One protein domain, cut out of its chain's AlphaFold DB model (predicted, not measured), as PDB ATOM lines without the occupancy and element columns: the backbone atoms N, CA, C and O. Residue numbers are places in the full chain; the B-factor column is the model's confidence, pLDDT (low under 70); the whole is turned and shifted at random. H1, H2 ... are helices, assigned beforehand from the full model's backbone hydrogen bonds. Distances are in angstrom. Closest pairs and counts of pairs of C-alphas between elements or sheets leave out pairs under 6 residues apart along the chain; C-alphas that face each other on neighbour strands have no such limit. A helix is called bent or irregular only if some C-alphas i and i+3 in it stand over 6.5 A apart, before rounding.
ATOM      1  N   ILE A   2     200.390 139.490 170.850       62.94
ATOM      2  CA  ILE A   2     201.493 138.828 170.110       62.94
ATOM      3  C   ILE A   2     201.169 138.570 168.625       62.94
ATOM      4  O   ILE A   2     201.994 138.861 167.761       62.94
ATOM      5  N   LYS A   3     199.942 138.127 168.310       59.94
ATOM      6  CA  LYS A   3     199.500 137.875 166.923       59.94
ATOM      7  C   LYS A   3     199.661 139.105 166.016       59.94
ATOM      8  O   LYS A   3     200.145 138.990 164.900       59.94
ATOM      9  N   PHE A   4     199.352 140.299 166.524       70.81
ATOM     10  CA  PHE A   4     199.429 141.546 165.752       70.81
ATOM     11  C   PHE A   4     200.874 141.965 165.429       70.81
ATOM     12  O   PHE A   4     201.144 142.530 164.368       70.81
ATOM     13  N   LYS A   5     201.828 141.650 166.319       80.44
ATOM     14  CA  LYS A   5     203.256 141.906 166.082       80.44
ATOM     15  C   LYS A   5     203.803 141.015 164.968       80.44
ATOM     16  O   LYS A   5     204.496 141.523 164.095       80.44
ATOM     17  N   ILE A   6     203.443 139.731 164.953       85.00
ATOM     18  CA  ILE A   6     203.872 138.779 163.912       85.00
ATOM     19  C   ILE A   6     203.428 139.243 162.521       85.00
ATOM     20  O   ILE A   6     204.256 139.328 161.620       85.00
ATOM     21  N   PHE A   7     202.164 139.644 162.354       81.88
ATOM     22  CA  PHE A   7     201.686 140.147 161.060       81.88
ATOM     23  C   PHE A   7     202.364 141.451 160.632       81.88
ATOM     24  O   PHE A   7     202.574 141.675 159.446       81.88
ATOM     25  N   THR A   8     202.762 142.295 161.586       84.25
ATOM     26  CA  THR A   8     203.509 143.521 161.274       84.25
ATOM     27  C   THR A   8     204.912 143.200 160.745       84.25
ATOM     28  O   THR A   8     205.356 143.826 159.786       84.25
ATOM     29  N   TRP A   9     205.582 142.193 161.311       86.62
ATOM     30  CA  TRP A   9     206.866 141.707 160.798       86.62
ATOM     31  C   TRP A   9     206.738 141.054 159.422       86.62
ATOM     32  O   TRP A   9     207.562 141.324 158.552       86.62
ATOM     33  N   ILE A  10     205.690 140.255 159.200       84.81
ATOM     34  CA  ILE A  10     205.398 139.652 157.890       84.81
ATOM     35  C   ILE A  10     205.187 140.740 156.833       84.81
ATOM     36  O   ILE A  10     205.761 140.658 155.752       84.81
ATOM     37  N   PHE A  11     204.432 141.789 157.165       83.88
ATOM     38  CA  PHE A  11     204.232 142.930 156.274       83.88
ATOM     39  C   PHE A  11     205.544 143.662 155.965       83.88
ATOM     40  O   PHE A  11     205.825 143.953 154.806       83.88
ATOM     41  N   ALA A  12     206.373 143.933 156.979       85.62
ATOM     42  CA  ALA A  12     207.657 144.604 156.785       85.62
ATOM     43  C   ALA A  12     208.619 143.779 155.913       85.62
ATOM     44  O   ALA A  12     209.271 144.331 155.031       85.62
ATOM     45  N   LEU A  13     208.673 142.460 156.125       84.88
ATOM     46  CA  LEU A  13     209.472 141.546 155.306       84.88
ATOM     47  C   LEU A  13     208.944 141.454 153.873       84.88
ATOM     48  O   LEU A  13     209.738 141.527 152.940       84.88
ATOM     49  N   GLY A  14     207.625 141.346 153.687       81.25
ATOM     50  CA  GLY A  14     206.995 141.353 152.365       81.25
ATOM     51  C   GLY A  14     207.311 142.630 151.589       81.25
ATOM     52  O   GLY A  14     207.813 142.561 150.469       81.25
ATOM     53  N   ALA A  15     207.134 143.794 152.220       81.44
ATOM     54  CA  ALA A  15     207.466 145.088 151.630       81.44
ATOM     55  C   ALA A  15     208.959 145.206 151.283       81.44
ATOM     56  O   ALA A  15     209.307 145.631 150.184       81.44
ATOM     57  N   PHE A  16     209.846 144.799 152.196       84.62
ATOM     58  CA  PHE A  16     211.290 144.833 151.970       84.62
ATOM     59  C   PHE A  16     211.702 143.951 150.788       84.62
ATOM     60  O   PHE A  16     212.433 144.409 149.913       84.62
ATOM     61  N   ILE A  17     211.201 142.713 150.730       80.94
ATOM     62  CA  ILE A  17     211.508 141.777 149.642       80.94
ATOM     63  C   ILE A  17     210.984 142.317 148.310       80.94
ATOM     64  O   ILE A  17     211.726 142.297 147.330       80.94
ATOM     65  N   SER A  18     209.762 142.854 148.262       77.56
ATOM     66  CA  SER A  18     209.202 143.401 147.021       77.56
ATOM     67  C   SER A  18     209.956 144.639 146.530       77.56
ATOM     68  O   SER A  18     210.254 144.738 145.341       77.56
ATOM     69  N   ILE A  19     210.361 145.550 147.423       79.56
ATOM     70  CA  ILE A  19     211.201 146.704 147.056       79.56
ATOM     71  C   ILE A  19     212.581 146.240 146.580       79.56
ATOM     72  O   ILE A  19     213.104 146.751 145.589       79.56
ATOM     73  N   PHE A  20     213.175 145.260 147.258       79.44
ATOM     74  CA  PHE A  20     214.475 144.719 146.880       79.44
ATOM     75  C   PHE A  20     214.423 144.014 145.517       79.44
ATOM     76  O   PHE A  20     215.311 144.210 144.686       79.44
ATOM     77  N   ASN A  21     213.354 143.265 145.233       75.88
ATOM     78  CA  ASN A  21     213.119 142.654 143.926       75.88
ATOM     79  C   ASN A  21     212.895 143.693 142.830       75.88
ATOM     80  O   ASN A  21     213.450 143.550 141.738       75.88
ATOM     81  N   PHE A  22     212.138 144.754 143.117       75.50
ATOM     82  CA  PHE A  22     211.974 145.878 142.201       75.50
ATOM     83  C   PHE A  22     213.326 146.536 141.896       75.50
ATOM     84  O   PHE A  22     213.666 146.756 140.733       75.50
ATOM     85  N   TYR A  23     214.154 146.758 142.920       77.06
ATOM     86  CA  TYR A  23     215.505 147.282 142.745       77.06
ATOM     87  C   TYR A  23     216.368 146.366 141.866       77.06
ATOM     88  O   TYR A  23     216.971 146.832 140.902       77.06
ATOM     89  N   LEU A  24     216.397 145.058 142.143       72.50
ATOM     90  CA  LEU A  24     217.178 144.096 141.360       72.50
ATOM     91  C   LEU A  24     216.713 143.985 139.904       72.50
ATOM     92  O   LEU A  24     217.550 143.802 139.022       72.50
ATOM     93  N   SER A  25     215.407 144.093 139.660       69.56
ATOM     94  CA  SER A  25     214.818 143.886 138.334       69.56
ATOM     95  C   SER A  25     214.868 145.147 137.469       69.56
ATOM     96  O   SER A  25     215.223 145.064 136.297       69.56
ATOM     97  N   PHE A  26     214.553 146.314 138.043       71.31
ATOM     98  CA  PHE A  26     214.365 147.560 137.291       71.31
ATOM     99  C   PHE A  26     215.442 148.603 137.524       71.31
ATOM    100  O   PHE A  26     215.748 149.354 136.607       71.31
ATOM    101  N   VAL A  27     216.014 148.682 138.724       74.12
ATOM    102  CA  VAL A  27     216.936 149.771 139.084       74.12
ATOM    103  C   VAL A  27     218.393 149.354 138.874       74.12
ATOM    104  O   VAL A  27     219.214 150.145 138.413       74.12
ATOM    105  N   ARG A  28     218.726 148.084 139.123       76.19
ATOM    106  CA  ARG A  28     220.089 147.559 138.982       76.19
ATOM    107  C   ARG A  28     220.598 147.641 137.545       76.19
ATOM    108  O   ARG A  28     221.754 147.997 137.347       76.19
ATOM    109  N   TYR A  29     219.759 147.320 136.561       71.69
ATOM    110  CA  TYR A  29     220.136 147.364 135.147       71.69
ATOM    111  C   TYR A  29     220.504 148.779 134.655       71.69
ATOM    112  O   TYR A  29     221.617 148.944 134.160       71.69
ATOM    113  N   PRO A  30     219.671 149.825 134.833       75.44
ATOM    114  CA  PRO A  30     220.030 151.179 134.418       75.44
ATOM    115  C   PRO A  30     221.219 151.732 135.208       75.44
ATOM    116  O   PRO A  30     222.087 152.357 134.610       75.44
ATOM    117  N   ILE A  31     221.327 151.449 136.513       79.19
ATOM    118  CA  ILE A  31     222.519 151.803 137.302       79.19
ATOM    119  C   ILE A  31     223.768 151.137 136.706       79.19
ATOM    120  O   ILE A  31     224.781 151.802 136.508       79.19
ATOM    121  N   PHE A  32     223.698 149.849 136.363       73.50
ATOM    122  CA  PHE A  32     224.804 149.132 135.728       73.50
ATOM    123  C   PHE A  32     225.185 149.740 134.368       73.50
ATOM    124  O   PHE A  32     226.367 149.977 134.122       73.50
ATOM    125  N   CYS A  33     224.199 150.065 133.524       74.06
ATOM    126  CA  CYS A  33     224.410 150.739 132.238       74.06
ATOM    127  C   CYS A  33     225.042 152.130 132.385       74.06
ATOM    128  O   CYS A  33     225.851 152.521 131.546       74.06
ATOM    129  N   LEU A  34     224.691 152.873 133.438       80.31
ATOM    130  CA  LEU A  34     225.261 154.190 133.724       80.31
ATOM    131  C   LEU A  34     226.694 154.102 134.274       80.31
ATOM    132  O   LEU A  34     227.506 154.979 133.993       80.31
ATOM    133  N   LEU A  35     227.017 153.054 135.041       79.88
ATOM    134  CA  LEU A  35     228.300 152.925 135.741       79.88
ATOM    135  C   LEU A  35     229.401 152.194 134.958       79.88
ATOM    136  O   LEU A  35     230.569 152.474 135.231       79.88
ATOM    137  N   ARG A  36     229.115 151.287 134.003       71.50
ATOM    138  CA  ARG A  36     230.180 150.611 133.218       71.50
ATOM    139  C   ARG A  36     229.793 150.184 131.796       71.50
ATOM    140  O   ARG A  36     228.675 149.777 131.512       71.50
ATOM    141  N   LYS A  37     230.812 150.200 130.919       56.88
ATOM    142  CA  LYS A  37     230.746 149.983 129.459       56.88
ATOM    143  C   LYS A  37     231.286 148.631 128.938       56.88
ATOM    144  O   LYS A  37     231.397 148.499 127.725       56.88
ATOM    145  N   GLY A  46     215.904 138.029 141.715       54.44
ATOM    146  CA  GLY A  46     215.772 137.612 143.114       54.44
ATOM    147  C   GLY A  46     214.573 136.678 143.267       54.44
ATOM    148  O   GLY A  46     213.656 136.767 142.458       54.44
ATOM    149  N   ILE A  47     214.603 135.760 144.243       57.44
ATOM    150  CA  ILE A  47     213.544 134.760 144.462       57.44
ATOM    151  C   ILE A  47     212.232 135.499 144.777       57.44
ATOM    152  O   ILE A  47     212.018 135.921 145.917       57.44
ATOM    153  N   PRO A  48     211.334 135.671 143.800       61.03
ATOM    154  CA  PRO A  48     210.286 136.681 143.887       61.03
ATOM    155  C   PRO A  48     208.970 136.126 144.446       61.03
ATOM    156  O   PRO A  48     207.992 136.836 144.656       61.03
ATOM    157  N   LEU A  49     208.956 134.827 144.741       65.44
ATOM    158  CA  LEU A  49     207.818 134.111 145.306       65.44
ATOM    159  C   LEU A  49     207.546 134.491 146.765       65.44
ATOM    160  O   LEU A  49     206.388 134.629 147.153       65.44
ATOM    161  N   PHE A  50     208.590 134.691 147.571       69.50
ATOM    162  CA  PHE A  50     208.420 134.909 149.009       69.50
ATOM    163  C   PHE A  50     207.807 136.278 149.334       69.50
ATOM    164  O   PHE A  50     206.931 136.353 150.192       69.50
ATOM    165  N   GLY A  51     208.195 137.336 148.609       71.75
ATOM    166  CA  GLY A  51     207.622 138.681 148.771       71.75
ATOM    167  C   GLY A  51     206.115 138.695 148.515       71.75
ATOM    168  O   GLY A  51     205.342 139.150 149.359       71.75
ATOM    169  N   ASN A  52     205.683 138.068 147.418       77.62
ATOM    170  CA  ASN A  52     204.263 137.948 147.096       77.62
ATOM    171  C   ASN A  52     203.471 137.132 148.116       77.62
ATOM    172  O   ASN A  52     202.381 137.553 148.496       77.62
ATOM    173  N   ILE A  53     204.003 136.006 148.599       81.00
ATOM    174  CA  ILE A  53     203.316 135.204 149.624       81.00
ATOM    175  C   ILE A  53     203.131 136.025 150.906       81.00
ATOM    176  O   ILE A  53     202.030 136.065 151.458       81.00
ATOM    177  N   PHE A  54     204.166 136.738 151.361       82.25
ATOM    178  CA  PHE A  54     204.073 137.562 152.568       82.25
ATOM    179  C   PHE A  54     203.130 138.757 152.410       82.25
ATOM    180  O   PHE A  54     202.372 139.061 153.337       82.25
ATOM    181  N   ASN A  55     203.105 139.403 151.243       81.06
ATOM    182  CA  ASN A  55     202.155 140.480 150.968       81.06
ATOM    183  C   ASN A  55     200.716 139.957 150.895       81.06
ATOM    184  O   ASN A  55     199.823 140.579 151.464       81.06
ATOM    185  N   LEU A  56     200.483 138.786 150.302       85.38
ATOM    186  CA  LEU A  56     199.152 138.180 150.207       85.38
ATOM    187  C   LEU A  56     198.605 137.790 151.590       85.38
ATOM    188  O   LEU A  56     197.467 138.121 151.924       85.38
ATOM    189  N   VAL A  57     199.448 137.200 152.446       85.06
ATOM    190  CA  VAL A  57     199.118 136.953 153.861       85.06
ATOM    191  C   VAL A  57     198.833 138.264 154.600       85.06
ATOM    192  O   VAL A  57     197.908 138.327 155.408       85.06
ATOM    193  N   SER A  58     199.577 139.331 154.304       84.38
ATOM    194  CA  SER A  58     199.375 140.646 154.925       84.38
ATOM    195  C   SER A  58     198.065 141.316 154.498       84.38
ATOM    196  O   SER A  58     197.409 141.935 155.335       84.38
ATOM    197  N   ILE A  59     197.647 141.175 153.234       86.94
ATOM    198  CA  ILE A  59     196.353 141.677 152.739       86.94
ATOM    199  C   ILE A  59     195.208 141.017 153.507       86.94
ATOM    200  O   ILE A  59     194.319 141.712 153.996       86.94
ATOM    201  N   ILE A  60     195.259 139.689 153.657       88.25
ATOM    202  CA  ILE A  60     194.241 138.924 154.387       88.25
ATOM    203  C   ILE A  60     194.246 139.315 155.872       88.25
ATOM    204  O   ILE A  60     193.193 139.564 156.453       88.25
ATOM    205  N   ALA A  61     195.428 139.426 156.486       86.31
ATOM    206  CA  ALA A  61     195.563 139.738 157.908       86.31
ATOM    207  C   ALA A  61     195.143 141.172 158.280       86.31
ATOM    208  O   ALA A  61     194.687 141.404 159.400       86.31
ATOM    209  N   PHE A  62     195.301 142.136 157.369       86.62
ATOM    210  CA  PHE A  62     194.997 143.553 157.600       86.62
ATOM    211  C   PHE A  62     193.793 144.057 156.787       86.62
ATOM    212  O   PHE A  62     193.685 145.267 156.542       86.62
ATOM    213  N   TRP A  63     192.902 143.154 156.361       88.19
ATOM    214  CA  TRP A  63     191.752 143.472 155.513       88.19
ATOM    215  C   TRP A  63     190.921 144.640 156.065       88.19
ATOM    216  O   TRP A  63     190.698 144.754 157.269       88.19
ATOM    217  N   GLY A  64     190.489 145.543 155.179       87.38
ATOM    218  CA  GLY A  64     189.731 146.745 155.551       87.38
ATOM    219  C   GLY A  64     190.568 147.898 156.123       87.38
ATOM    220  O   GLY A  64     190.013 148.934 156.475       87.38
ATOM    221  N   THR A  65     191.898 147.769 156.199       90.19
ATOM    222  CA  THR A  65     192.788 148.843 156.676       90.19
ATOM    223  C   THR A  65     193.693 149.391 155.570       90.19
ATOM    224  O   THR A  65     193.955 148.736 154.561       90.19
ATOM    225  N   LYS A  66     194.275 150.577 155.801       90.31
ATOM    226  CA  LYS A  66     195.268 151.191 154.896       90.31
ATOM    227  C   LYS A  66     196.488 150.290 154.639       90.31
ATOM    228  O   LYS A  66     197.115 150.396 153.590       90.31
ATOM    229  N   ARG A  67     196.818 149.386 155.573       84.94
ATOM    230  CA  ARG A  67     197.941 148.445 155.429       84.94
ATOM    231  C   ARG A  67     197.663 147.363 154.387       84.94
ATOM    232  O   ARG A  67     198.586 146.993 153.675       84.94
ATOM    233  N   ALA A  68     196.414 146.908 154.251       87.31
ATOM    234  CA  ALA A  68     196.042 145.970 153.192       87.31
ATOM    235  C   ALA A  68     196.154 146.609 151.804       87.31
ATOM    236  O   ALA A  68     196.667 145.976 150.887       87.31
ATOM    237  N   ILE A  69     195.761 147.881 151.665       88.94
ATOM    238  CA  ILE A  69     195.937 148.632 150.411       88.94
ATOM    239  C   ILE A  69     197.425 148.722 150.060       88.94
ATOM    240  O   ILE A  69     197.817 148.421 148.937       88.94
ATOM    241  N   LEU A  70     198.271 149.071 151.032       86.88
ATOM    242  CA  LEU A  70     199.711 149.178 150.812       86.88
ATOM    243  C   LEU A  70     200.356 147.819 150.474       86.88
ATOM    244  O   LEU A  70     201.201 147.749 149.588       86.88
ATOM    245  N   ALA A  71     199.919 146.731 151.116       85.12
ATOM    246  CA  ALA A  71     200.353 145.372 150.784       85.12
ATOM    247  C   ALA A  71     199.935 144.959 149.362       85.12
ATOM    248  O   ALA A  71     200.715 144.322 148.659       85.12
ATOM    249  N   ALA A  72     198.739 145.355 148.914       83.81
ATOM    250  CA  ALA A  72     198.284 145.128 147.544       83.81
ATOM    251  C   ALA A  72     199.122 145.913 146.526       83.81
ATOM    252  O   ALA A  72     199.492 145.367 145.492       83.81
ATOM    253  N   VAL A  73     199.493 147.158 146.838       84.44
ATOM    254  CA  VAL A  73     200.410 147.945 145.999       84.44
ATOM    255  C   VAL A  73     201.776 147.262 145.900       84.44
ATOM    256  O   VAL A  73     202.290 147.112 144.796       84.44
ATOM    257  N   PHE A  74     202.346 146.779 147.009       82.00
ATOM    258  CA  PHE A  74     203.614 146.041 146.961       82.00
ATOM    259  C   PHE A  74     203.514 144.733 146.176       82.00
ATOM    260  O   PHE A  74     204.432 144.419 145.428       82.00
ATOM    261  N   LEU A  75     202.393 144.017 146.279       79.62
ATOM    262  CA  LEU A  75     202.127 142.819 145.482       79.62
ATOM    263  C   LEU A  75     202.054 143.118 143.972       79.62
ATOM    264  O   LEU A  75     202.501 142.310 143.166       79.62
ATOM    265  N   LEU A  76     201.515 144.277 143.584       76.06
ATOM    266  CA  LEU A  76     201.458 144.711 142.183       76.06
ATOM    267  C   LEU A  76     202.814 145.205 141.656       76.06
ATOM    268  O   LEU A  76     203.133 144.982 140.491       76.06
ATOM    269  N   ILE A  77     203.603 145.875 142.499       72.50
ATOM    270  CA  ILE A  77     204.942 146.379 142.149       72.50
ATOM    271  C   ILE A  77     205.977 145.246 142.099       72.50
ATOM    272  O   ILE A  77     206.996 145.387 141.423       72.50
ATOM    273  N   ASP A  78     205.730 144.113 142.764       68.06
ATOM    274  CA  ASP A  78     206.580 142.920 142.692       68.06
ATOM    275  C   ASP A  78     206.408 142.203 141.339       68.06
ATOM    276  O   ASP A  78     205.846 141.116 141.200       68.06
ATOM    277  N   THR A  79     206.923 142.852 140.299       63.56
ATOM    278  CA  THR A  79     206.945 142.435 138.892       63.56
ATOM    279  C   THR A  79     207.720 141.145 138.643       63.56
ATOM    280  O   THR A  79     207.696 140.636 137.531       63.56
ATOM    281  N   GLY A  80     208.446 140.626 139.635       59.44
ATOM    282  CA  GLY A  80     209.093 139.318 139.551       59.44
ATOM    283  C   GLY A  80     208.202 138.177 140.034       59.44
ATOM    284  O   GLY A  80     208.543 137.021 139.819       59.44
ATOM    285  N   GLY A  81     207.100 138.472 140.725       66.31
ATOM    286  CA  GLY A  81     206.363 137.489 141.508       66.31
ATOM    287  C   GLY A  81     205.569 136.465 140.690       66.31
ATOM    288  O   GLY A  81     205.719 136.333 139.480       66.31
ATOM    289  N   LEU A  82     204.690 135.722 141.370       66.19
ATOM    290  CA  LEU A  82     203.883 134.619 140.813       66.19
ATOM    291  C   LEU A  82     203.301 134.860 139.407       66.19
ATOM    292  O   LEU A  82     203.325 133.946 138.587       66.19
ATOM    293  N   LEU A  83     202.810 136.068 139.113       68.06
ATOM    294  CA  LEU A  83     202.267 136.415 137.793       68.06
ATOM    295  C   LEU A  83     203.338 136.395 136.693       68.06
ATOM    296  O   LEU A  83     203.117 135.827 135.626       68.06
ATOM    297  N   TRP A  84     204.510 136.965 136.962       70.62
ATOM    298  CA  TRP A  84     205.621 136.966 136.014       70.62
ATOM    299  C   TRP A  84     206.261 135.587 135.879       70.62
ATOM    300  O   TRP A  84     206.650 135.183 134.784       70.62
ATOM    301  N   PHE A  85     206.312 134.827 136.975       71.75
ATOM    302  CA  PHE A  85     206.725 133.427 136.945       71.75
ATOM    303  C   PHE A  85     205.797 132.585 136.055       71.75
ATOM    304  O   PHE A  85     206.275 131.854 135.189       71.75
ATOM    305  N   ALA A  86     204.478 132.736 136.210       75.69
ATOM    306  CA  ALA A  86     203.494 132.061 135.366       75.69
ATOM    307  C   ALA A  86     203.624 132.477 133.891       75.69
ATOM    308  O   ALA A  86     203.635 131.616 133.013       75.69
ATOM    309  N   TYR A  87     203.795 133.775 133.620       78.19
ATOM    310  CA  TYR A  87     204.044 134.283 132.271       78.19
ATOM    311  C   TYR A  87     205.311 133.678 131.649       78.19
ATOM    312  O   TYR A  87     205.270 133.182 130.527       78.19
ATOM    313  N   SER A  88     206.416 133.648 132.398       75.12
ATOM    314  CA  SER A  88     207.698 133.102 131.933       75.12
ATOM    315  C   SER A  88     207.608 131.606 131.617       75.12
ATOM    316  O   SER A  88     208.179 131.147 130.630       75.12
ATOM    317  N   MET A  89     206.865 130.842 132.428       80.62
ATOM    318  CA  MET A  89     206.605 129.421 132.180       80.62
ATOM    319  C   MET A  89     205.764 129.204 130.920       80.62
ATOM    320  O   MET A  89     206.087 128.338 130.107       80.62
ATOM    321  N   LEU A  90     204.707 130.001 130.732       84.38
ATOM    322  CA  LEU A  90     203.870 129.932 129.533       84.38
ATOM    323  C   LEU A  90     204.661 130.290 128.272       84.38
ATOM    324  O   LEU A  90     204.587 129.562 127.287       84.38
ATOM    325  N   ASP A  91     205.460 131.358 128.307       82.56
ATOM    326  CA  ASP A  91     206.312 131.756 127.180       82.56
ATOM    327  C   ASP A  91     207.310 130.648 126.804       82.56
ATOM    328  O   ASP A  91     207.450 130.309 125.627       82.56
ATOM    329  N   GLN A  92     207.944 130.005 127.793       83.00
ATOM    330  CA  GLN A  92     208.820 128.856 127.541       83.00
ATOM    331  C   GLN A  92     208.068 127.659 126.948       83.00
ATOM    332  O   GLN A  92     208.570 127.025 126.020       83.00
ATOM    333  N   TYR A  93     206.862 127.363 127.440       85.62
ATOM    334  CA  TYR A  93     206.033 126.278 126.913       85.62
ATOM    335  C   TYR A  93     205.652 126.510 125.442       85.62
ATOM    336  O   TYR A  93     205.789 125.608 124.614       85.62
ATOM    337  N   PHE A  94     205.234 127.731 125.091       86.62
ATOM    338  CA  PHE A  94     204.882 128.080 123.712       86.62
ATOM    339  C   PHE A  94     206.092 128.101 122.774       86.62
ATOM    340  O   PHE A  94     205.968 127.667 121.629       86.62
ATOM    341  N   LYS A  95     207.265 128.554 123.241       84.69
ATOM    342  CA  LYS A  95     208.513 128.476 122.461       84.69
ATOM    343  C   LYS A  95     208.887 127.033 122.150       84.69
ATOM    344  O   LYS A  95     209.072 126.705 120.984       84.69
ATOM    345  N   LYS A  96     208.865 126.155 123.158       83.44
ATOM    346  CA  LYS A  96     209.173 124.730 122.981       83.44
ATOM    347  C   LYS A  96     208.265 124.058 121.943       83.44
ATOM    348  O   LYS A  96     208.754 123.356 121.067       83.44
ATOM    349  N   GLN A  97     206.960 124.332 121.987       83.81
ATOM    350  CA  GLN A  97     206.002 123.831 120.990       83.81
ATOM    351  C   GLN A  97     206.272 124.343 119.568       83.81
ATOM    352  O   GLN A  97     206.017 123.643 118.588       83.81
ATOM    353  N   LYS A  98     206.749 125.585 119.435       81.38
ATOM    354  CA  LYS A  98     207.076 126.174 118.135       81.38
ATOM    355  C   LYS A  98     208.334 125.540 117.538       81.38
ATOM    356  O   LYS A  98     208.341 125.263 116.341       81.38
ATOM    357  N   ASP A  99     209.332 125.269 118.375       78.31
ATOM    358  CA  ASP A  99     210.587 124.633 117.974       78.31
ATOM    359  C   ASP A  99     210.366 123.165 117.554       78.31
ATOM    360  O   ASP A  99     210.859 122.748 116.508       78.31
ATOM    361  N   GLU A 100     209.532 122.411 118.286       76.12
ATOM    362  CA  GLU A 100     209.129 121.037 117.921       76.12
ATOM    363  C   GLU A 100     208.331 120.979 116.604       76.12
ATOM    364  O   GLU A 100     208.434 120.013 115.856       76.12
ATOM    365  N   LYS A 101     207.561 122.022 116.267       69.31
ATOM    366  CA  LYS A 101     206.852 122.107 114.975       69.31
ATOM    367  C   LYS A 101     207.740 122.507 113.794       69.31
ATOM    368  O   LYS A 101     207.342 122.277 112.655       69.31
ATOM    369  N   GLN A 102     208.882 123.152 114.035       69.56
ATOM    370  CA  GLN A 102     209.808 123.597 112.985       69.56
ATOM    371  C   GLN A 102     210.922 122.581 112.681       69.56
ATOM    372  O   GLN A 102     211.524 122.677 111.616       69.56
ATOM    373  N   ASN A 103     211.150 121.603 113.562       58.00
ATOM    374  CA  ASN A 103     212.063 120.471 113.372       58.00
ATOM    375  C   ASN A 103     211.331 119.152 113.723       58.00
ATOM    376  O   ASN A 103     211.533 118.633 114.824       58.00
TER     377      ASN A 103
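This is residues 2 to 37 and 46 to 103 of the 104 residues of an uncharacterized protein of Epulopiscium sp (UniProt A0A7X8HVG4). A short helical hairpin, H2 and H3, packs on residues 7 to 22 of the long helix H1 as a three-helix bundle, and two arms stick out past the bundle on diverging courses. One arm is residues 32 to 37, of which 32 to 35 belong to H1, beyond a kink of 43 degrees near residue 29; the other, longer, is residues 89 to 103, of which 89 to 102 belong to H4. The printed part has 94 residues with four named helices, H1, H2, H3 and H4 along the chain, and no named strand; the class is all helix. The whole is loose, with a radius of gyration of the C-alphas of 17.3 A, and flat in outline, spanning 60 by 37 by 19 A.

H1, residues 2 to 35, is the longest helix. H2, residues 49 to 61, touches H1 at residues 7 to 18 of H1 alone; the closest C-alphas, those of Gly 14 and Gly 51, are 4.5 A apart. These two helices run opposite ways at a steep tilt of 38 degrees. H3, residues 66 to 77, touches H1 at residues 11 to 22 of H1 alone, with the closest C-alphas, of Ala 15 and Phe 74, 6.1 A apart. H1 and H3 run the same way at a shallow tilt of 33 degrees, only just short of steep. H2 and H3 form a helical hairpin and touch, with the closest C-alphas, of Ile 59 and Ala 68, 4.3 A apart; they run opposite ways at a shallow tilt of 23 degrees. H1, H2 and H3 are an up and down bundle, each running against the one before it in the chain. H4, residues 82 to 102, is close to H2 but not clearly touching it; their closest C-alphas, of Leu 49 and Leu 82, are 6.0 A apart. H4 is apart from H1 and from H3. In H2, H3 and H4 every O i to N i+4 pair is within hydrogen-bond range; in H1 27 of 30 are.

H1 begins with C-alpha 2 at (201.493, 138.828, 170.110) and is 45.8 A long from first to last C-alpha. It is neither bent nor irregular, but only just: C-alphas 25 and 28 are 6.5 A apart. H4 measures 30.5 A and ends with C-alpha 102 at (209.808, 123.597, 112.985). H2 is 18.5 A long and H3 16.7 A, H3 beginning with C-alpha 66 at (195.268, 151.191, 154.896).

The two C-alphas farthest apart are those of Ile 2 and Asn 103, 60.6 A. Residues 38 to 45 are not printed, and C-alphas 37 and 46 are 23.7 A apart across this cut. The links from H2 to H3 and from H3 to H4 are tight. The mean pLDDT of the printed part is 77.6; it is under 70 at residues 2 to 3, 25, 37, 46 to 50, 78 to 83 and 101 to 103.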